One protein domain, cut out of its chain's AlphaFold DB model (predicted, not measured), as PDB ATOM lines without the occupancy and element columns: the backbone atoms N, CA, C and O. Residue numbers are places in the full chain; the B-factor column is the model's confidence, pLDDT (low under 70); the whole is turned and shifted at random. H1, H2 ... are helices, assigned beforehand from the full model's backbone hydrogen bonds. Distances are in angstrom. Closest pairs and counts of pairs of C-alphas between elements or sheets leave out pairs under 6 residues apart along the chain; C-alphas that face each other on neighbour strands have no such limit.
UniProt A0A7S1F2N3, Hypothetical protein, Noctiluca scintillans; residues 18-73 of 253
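AT A GLANCE: This is residues 18 to 73 of the 253 residues of the protein "Hypothetical protein" of Noctiluca scintillans (UniProt A0A7S1F2N3). One long straight helix, H2, makes the length of this hook-shaped model, and a short helix, H1, is folded back beside its first part without reaching it. Residues 47 to 73, of which 47 to 71 belong to H2, stick out free. The printed part has 56 residues with two named helices, H1 then H2, and no named strand; it is all helix and extended, with a radius of gyration of the C-alphas of 17.8 A and spans of 59 by 23 by 6 A.

IN THESE COORDINATES: Find C-alpha 36 at (109.249, 112.409, 112.029); from there H2, residues 36 to 71, runs 52.8 A to C-alpha 71 at (60.781, 125.795, 95.936). H1, residues 18 to 27, starts at C-alpha 18 at (94.890, 124.251, 88.356).

HOW THE PARTS SIT: H2 and H1 are apart, joined by a short link of 8 residues. In both helices every O i to N i+4 pair is within hydrogen-bond range.

THE WHOLE: Look at Glu 34 and Arg 73: their C-alphas, 59.4 A apart, are the two farthest apart. The printed part has no cut. Confidence is under 70 at residue 27, residues 30 to 34 and residues 68 to 72.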
ATOM      1  N   SER A  18      93.791 123.497  87.731       75.44
ATOM      2  CA  SER A  18      94.890 124.251  88.356       75.44
ATOM      3  C   SER A  18      95.037 123.957  89.854       75.44
ATOM      4  O   SER A  18      96.153 123.815  90.360       75.44
ATOM      5  N   ALA A  19      93.920 123.802  90.574       71.81
ATOM      6  CA  ALA A  19      93.938 123.449  91.993       71.81
ATOM      7  C   ALA A  19      94.463 122.023  92.229       71.81
ATOM      8  O   ALA A  19      95.287 121.818  93.120       71.81
ATOM      9  N   ALA A  20      94.044 121.057  91.404       75.00
ATOM     10  CA  ALA A  20      94.520 119.677  91.485       75.00
ATOM     11  C   ALA A  20      96.027 119.573  91.200       75.00
ATOM     12  O   ALA A  20      96.747 118.935  91.966       75.00
ATOM     13  N   ALA A  21      96.523 120.270  90.171       80.00
ATOM     14  CA  ALA A  21      97.948 120.299  89.840       80.00
ATOM     15  C   ALA A  21      98.805 120.909  90.965       80.00
ATOM     16  O   ALA A  21      99.884 120.408  91.269       80.00
ATOM     17  N   ARG A  22      98.312 121.961  91.635       78.81
ATOM     18  CA  ARG A  22      98.999 122.572  92.787       78.81
ATOM     19  C   ARG A  22      98.980 121.679  94.023       78.81
ATOM     20  O   ARG A  22      99.976 121.623  94.737       78.81
ATOM     21  N   LEU A  23      97.872 120.978  94.268       71.50
ATOM     22  CA  LEU A  23      97.779 120.013  95.360       71.50
ATOM     23  C   LEU A  23      98.740 118.842  95.127       71.50
ATOM     24  O   LEU A  23      99.433 118.432  96.050       71.50
ATOM     25  N   GLN A  24      98.828 118.351  93.890       78.69
ATOM     26  CA  GLN A  24      99.753 117.285  93.525       78.69
ATOM     27  C   GLN A  24     101.215 117.733  93.662       78.69
ATOM     28  O   GLN A  24     101.992 117.031  94.297       78.69
ATOM     29  N   ALA A  25     101.563 118.939  93.199       79.44
ATOM     30  CA  ALA A  25     102.900 119.508  93.390       79.44
ATOM     31  C   ALA A  25     103.268 119.693  94.878       79.44
ATOM     32  O   ALA A  25     104.413 119.485  95.263       79.44
ATOM     33  N   PHE A  26     102.300 120.041  95.733       72.81
ATOM     34  CA  PHE A  26     102.504 120.122  97.184       72.81
ATOM     35  C   PHE A  26     102.663 118.735  97.830       72.81
ATOM     36  O   PHE A  26     103.440 118.561  98.766       72.81
ATOM     37  N   LEU A  27     101.946 117.724  97.329       69.75
ATOM     38  CA  LEU A  27     102.083 116.340  97.789       69.75
ATOM     39  C   LEU A  27     103.417 115.714  97.367       69.75
ATOM     40  O   LEU A  27     103.954 114.911  98.134       69.75
ATOM     41  N   GLU A  28     103.941 116.102  96.204       75.94
ATOM     42  CA  GLU A  28     105.243 115.696  95.655       75.94
ATOM     43  C   GLU A  28     106.424 116.500  96.219       75.94
ATOM     44  O   GLU A  28     107.573 116.166  95.949       75.94
ATOM     45  N   GLN A  29     106.180 117.537  97.030       76.12
ATOM     46  CA  GLN A  29     107.261 118.223  97.726       76.12
ATOM     47  C   GLN A  29     107.830 117.286  98.804       76.12
ATOM     48  O   GLN A  29     107.245 117.089  99.876       76.12
ATOM     49  N   ASP A  30     108.956 116.658  98.471       65.88
ATOM     50  CA  ASP A  30     109.658 115.700  99.315       65.88
ATOM     51  C   ASP A  30     110.155 116.380 100.598       65.88
ATOM     52  O   ASP A  30     111.069 117.210 100.583       65.88
ATOM     53  N   CYS A  31     109.572 116.001 101.738       67.12
ATOM     54  CA  CYS A  31     110.249 116.147 103.023       67.12
ATOM     55  C   CYS A  31     111.547 115.334 102.917       67.12
ATOM     56  O   CYS A  31     111.490 114.104 102.869       67.12
ATOM     57  N   LEU A  32     112.704 116.000 102.853       64.44
ATOM     58  CA  LEU A  32     113.999 115.321 102.875       64.44
ATOM     59  C   LEU A  32     114.055 114.378 104.090       64.44
ATOM     60  O   LEU A  32     113.681 114.743 105.205       64.44
ATOM     61  N   ALA A  33     114.421 113.130 103.814       61.81
ATOM     62  CA  ALA A  33     114.200 111.981 104.675       61.81
ATOM     63  C   ALA A  33     114.882 112.107 106.050       61.81
ATOM     64  O   ALA A  33     116.104 112.129 106.117       61.81
ATOM     65  N   GLU A  34     114.065 112.176 107.112       64.88
ATOM     66  CA  GLU A  34     114.179 111.476 108.419       64.88
ATOM     67  C   GLU A  34     113.475 112.210 109.575       64.88
ATOM     68  O   GLU A  34     113.268 111.624 110.641       64.88
ATOM     69  N   ASP A  35     113.000 113.442 109.374       79.00
ATOM     70  CA  ASP A  35     112.283 114.152 110.433       79.00
ATOM     71  C   ASP A  35     110.833 113.669 110.565       79.00
ATOM     72  O   ASP A  35     109.931 114.051 109.813       79.00
ATOM     73  N   LYS A  36     110.589 112.855 111.599       81.75
ATOM     74  CA  LYS A  36     109.249 112.409 112.029       81.75
ATOM     75  C   LYS A  36     108.263 113.576 112.192       81.75
ATOM     76  O   LYS A  36     107.063 113.386 111.999       81.75
ATOM     77  N   SER A  37     108.765 114.772 112.503       83.94
ATOM     78  CA  SER A  37     107.973 116.001 112.600       83.94
ATOM     79  C   SER A  37     107.361 116.428 111.258       83.94
ATOM     80  O   SER A  37     106.183 116.773 111.227       83.94
ATOM     81  N   CYS A  38     108.085 116.306 110.135       84.44
ATOM     82  CA  CYS A  38     107.584 116.708 108.807       84.44
ATOM     83  C   CYS A  38     106.407 115.832 108.356       84.44
ATOM     84  O   CYS A  38     105.414 116.311 107.806       84.44
ATOM     85  N   VAL A  39     106.480 114.527 108.647       84.00
ATOM     86  CA  VAL A  39     105.395 113.583 108.338       84.00
ATOM     87  C   VAL A  39     104.143 113.906 109.156       84.00
ATOM     88  O   VAL A  39     103.039 113.889 108.611       84.00
ATOM     89  N   ALA A  40     104.304 114.237 110.441       87.25
ATOM     90  CA  ALA A  40     103.184 114.605 111.302       87.25
ATOM     91  C   ALA A  40     102.474 115.877 110.805       87.25
ATOM     92  O   ALA A  40     101.246 115.891 110.708       87.25
ATOM     93  N   GLU A  41     103.231 116.905 110.414       87.19
ATOM     94  CA  GLU A  41     102.683 118.144 109.849       87.19
ATOM     95  C   GLU A  41     101.958 117.896 108.519       87.19
ATOM     96  O   GLU A  41     100.827 118.348 108.332       87.19
ATOM     97  N   LYS A  42     102.544 117.097 107.615       84.50
ATOM     98  CA  LYS A  42     101.915 116.744 106.331       84.50
ATOM     99  C   LYS A  42     100.573 116.035 106.532       84.50
ATOM    100  O   LYS A  42      99.586 116.385 105.882       84.50
ATOM    101  N   VAL A  43     100.509 115.075 107.456       87.00
ATOM    102  CA  VAL A  43      99.263 114.362 107.789       87.00
ATOM    103  C   VAL A  43      98.223 115.314 108.380       87.00
ATOM    104  O   VAL A  43      97.049 115.237 108.008       87.00
ATOM    105  N   GLN A  44      98.630 116.244 109.250       91.00
ATOM    106  CA  GLN A  44      97.728 117.256 109.805       91.00
ATOM    107  C   GLN A  44      97.140 118.158 108.713       91.00
ATOM    108  O   GLN A  44      95.924 118.355 108.683       91.00
ATOM    109  N   VAL A  45      97.962 118.645 107.776       89.31
ATOM    110  CA  VAL A  45      97.501 119.488 106.659       89.31
ATOM    111  C   VAL A  45      96.525 118.727 105.760       89.31
ATOM    112  O   VAL A  45      95.442 119.235 105.472       89.31
ATOM    113  N   ILE A  46      96.853 117.491 105.364       86.44
ATOM    114  CA  ILE A  46      95.968 116.660 104.530       86.44
ATOM    115  C   ILE A  46      94.633 116.408 105.236       86.44
ATOM    116  O   ILE A  46      93.576 116.506 104.609       86.44
ATOM    117  N   THR A  47      94.665 116.128 106.541       92.69
ATOM    118  CA  THR A  47      93.456 115.915 107.346       92.69
ATOM    119  C   THR A  47      92.589 117.172 107.363       92.69
ATOM    120  O   THR A  47      91.391 117.090 107.102       92.69
ATOM    121  N   LEU A  48      93.187 118.345 107.593       94.50
ATOM    122  CA  LEU A  48      92.468 119.618 107.634       94.50
ATOM    123  C   LEU A  48      91.834 119.954 106.277       94.50
ATOM    124  O   LEU A  48      90.652 120.285 106.224       94.50
ATOM    125  N   VAL A  49      92.583 119.806 105.181       89.88
ATOM    126  CA  VAL A  49      92.073 120.037 103.819       89.88
ATOM    127  C   VAL A  49      90.944 119.065 103.479       89.88
ATOM    128  O   VAL A  49      89.928 119.478 102.923       89.88
ATOM    129  N   SER A  50      91.075 117.793 103.862       89.44
ATOM    130  CA  SER A  50      90.047 116.774 103.619       89.44
ATOM    131  C   SER A  50      88.764 117.075 104.392       89.44
ATOM    132  O   SER A  50      87.678 117.049 103.817       89.44
ATOM    133  N   VAL A  51      88.875 117.426 105.678       96.50
ATOM    134  CA  VAL A  51      87.725 117.815 106.510       96.50
ATOM    135  C   VAL A  51      87.063 119.080 105.967       96.50
ATOM    136  O   VAL A  51      85.836 119.133 105.874       96.50
ATOM    137  N   LEU A  52      87.848 120.080 105.557       93.88
ATOM    138  CA  LEU A  52      87.327 121.307 104.957       93.88
ATOM    139  C   LEU A  52      86.565 121.013 103.658       93.88
ATOM    140  O   LEU A  52      85.439 121.481 103.493       93.88
ATOM    141  N   PHE A  53      87.139 120.203 102.766       94.44
ATOM    142  CA  PHE A  53      86.500 119.815 101.511       94.44
ATOM    143  C   PHE A  53      85.188 119.062 101.751       94.44
ATOM    144  O   PHE A  53      84.156 119.438 101.196       94.44
ATOM    145  N   LEU A  54      85.198 118.057 102.632       96.25
ATOM    146  CA  LEU A  54      83.994 117.310 103.007       96.25
ATOM    147  C   LEU A  54      82.921 118.225 103.611       96.25
ATOM    148  O   LEU A  54      81.743 118.074 103.297       96.25
ATOM    149  N   THR A  55      83.321 119.208 104.422       97.38
ATOM    150  CA  THR A  55      82.399 120.192 105.008       97.38
ATOM    151  C   THR A  55      81.767 121.071 103.930       97.38
ATOM    152  O   THR A  55      80.552 121.256 103.933       97.38
ATOM    153  N   ILE A  56      82.555 121.578 102.976       95.88
ATOM    154  CA  ILE A  56      82.047 122.389 101.859       95.88
ATOM    155  C   ILE A  56      81.066 121.577 101.010       95.88
ATOM    156  O   ILE A  56      79.962 122.046 100.739       95.88
ATOM    157  N   VAL A  57      81.433 120.350 100.627       95.88
ATOM    158  CA  VAL A  57      80.551 119.456  99.861       95.88
ATOM    159  C   VAL A  57      79.264 119.167 100.635       95.88
ATOM    160  O   VAL A  57      78.181 119.286 100.068       95.88
ATOM    161  N   GLY A  58      79.351 118.867 101.933       96.56
ATOM    162  CA  GLY A  58      78.183 118.650 102.789       96.56
ATOM    163  C   GLY A  58      77.262 119.870 102.853       96.56
ATOM    164  O   GLY A  58      76.052 119.736 102.687       96.56
ATOM    165  N   VAL A  59      77.823 121.072 103.006       96.38
ATOM    166  CA  VAL A  59      77.068 122.334 102.994       96.38
ATOM    167  C   VAL A  59      76.397 122.572 101.640       96.38
ATOM    168  O   VAL A  59      75.240 122.981 101.609       96.38
ATOM    169  N   LEU A  60      77.067 122.280 100.521       93.06
ATOM    170  CA  LEU A  60      76.471 122.392  99.185       93.06
ATOM    171  C   LEU A  60      75.325 121.397  98.976       93.06
ATOM    172  O   LEU A  60      74.301 121.776  98.411       93.06
ATOM    173  N   ILE A  61      75.469 120.157  99.456       94.75
ATOM    174  CA  ILE A  61      74.395 119.155  99.424       94.75
ATOM    175  C   ILE A  61      73.207 119.653 100.249       94.75
ATOM    176  O   ILE A  61      72.102 119.717  99.719       94.75
ATOM    177  N   ILE A  62      73.437 120.095 101.490       90.50
ATOM    178  CA  ILE A  62      72.390 120.634 102.370       90.50
ATOM    179  C   ILE A  62      71.716 121.857 101.742       90.50
ATOM    180  O   ILE A  62      70.498 121.956 101.744       90.50
ATOM    181  N   PHE A  63      72.469 122.802 101.176       86.00
ATOM    182  CA  PHE A  63      71.867 123.962 100.517       86.00
ATOM    183  C   PHE A  63      71.072 123.580  99.279       86.00
ATOM    184  O   PHE A  63      70.060 124.222  99.008       86.00
ATOM    185  N   ARG A  64      71.505 122.563  98.532       81.75
ATOM    186  CA  ARG A  64      70.765 122.065  97.377       81.75
ATOM    187  C   ARG A  64      69.449 121.424  97.809       81.75
ATOM    188  O   ARG A  64      68.412 121.830  97.298       81.75
ATOM    189  N   THR A  65      69.474 120.535  98.800       78.44
ATOM    190  CA  THR A  65      68.256 119.898  99.325       78.44
ATOM    191  C   THR A  65      67.325 120.922  99.976       78.44
ATOM    192  O   THR A  65      66.131 120.930  99.713       78.44
ATOM    193  N   LEU A  66      67.863 121.873 100.749       76.38
ATOM    194  CA  LEU A  66      67.075 122.960 101.343       76.38
ATOM    195  C   LEU A  66      66.527 123.940 100.301       76.38
ATOM    196  O   LEU A  66      65.523 124.606 100.551       76.38
ATOM    197  N   ARG A  67      67.204 124.110  99.161       71.50
ATOM    198  CA  ARG A  67      66.714 124.955  98.069       71.50
ATOM    199  C   ARG A  67      65.557 124.281  97.345       71.50
ATOM    200  O   ARG A  67      64.571 124.963  97.089       71.50
ATOM    201  N   GLU A  68      65.662 122.981  97.095       61.34
ATOM    202  CA  GLU A  68      64.560 122.164  96.578       61.34
ATOM    203  C   GLU A  68      63.351 122.242  97.538       61.34
ATOM    204  O   GLU A  68      62.256 122.595  97.109       61.34
ATOM    205  N   GLU A  69      63.561 122.141  98.858       56.94
ATOM    206  CA  GLU A  69      62.495 122.360  99.857       56.94
ATOM    207  C   GLU A  69      61.946 123.801  99.894       56.94
ATOM    208  O   GLU A  69      60.813 124.041 100.314       56.94
ATOM    209  N   LYS A  70      62.734 124.814  99.512       55.16
ATOM    210  CA  LYS A  70      62.251 126.205  99.448       55.16
ATOM    211  C   LYS A  70      61.408 126.467  98.209       55.16
ATOM    212  O   LYS A  70      60.515 127.311  98.286       55.16
ATOM    213  N   GLU A  71      61.659 125.765  97.109       54.59
ATOM    214  CA  GLU A  71      60.781 125.795  95.936       54.59
ATOM    215  C   GLU A  71      59.415 125.151  96.249       54.59
ATOM    216  O   GLU A  71      58.401 125.606  95.723       54.59
ATOM    217  N   GLU A  72      59.340 124.242  97.231       55.97
ATOM    218  CA  GLU A  72      58.077 123.734  97.800       55.97
ATOM    219  C   GLU A  72      57.359 124.724  98.744       55.97
ATOM    220  O   GLU A  72      56.186 124.539  99.069       55.97
ATOM    221  N   ARG A  73      58.003 125.821  99.174       70.06
ATOM    222  CA  ARG A  73      57.396 126.831 100.070       70.06
ATOM    223  C   ARG A  73      56.741 127.987  99.322       70.06
ATOM    224  O   ARG A  73      56.784 129.136  99.781       70.06
TER     225      ARG A  73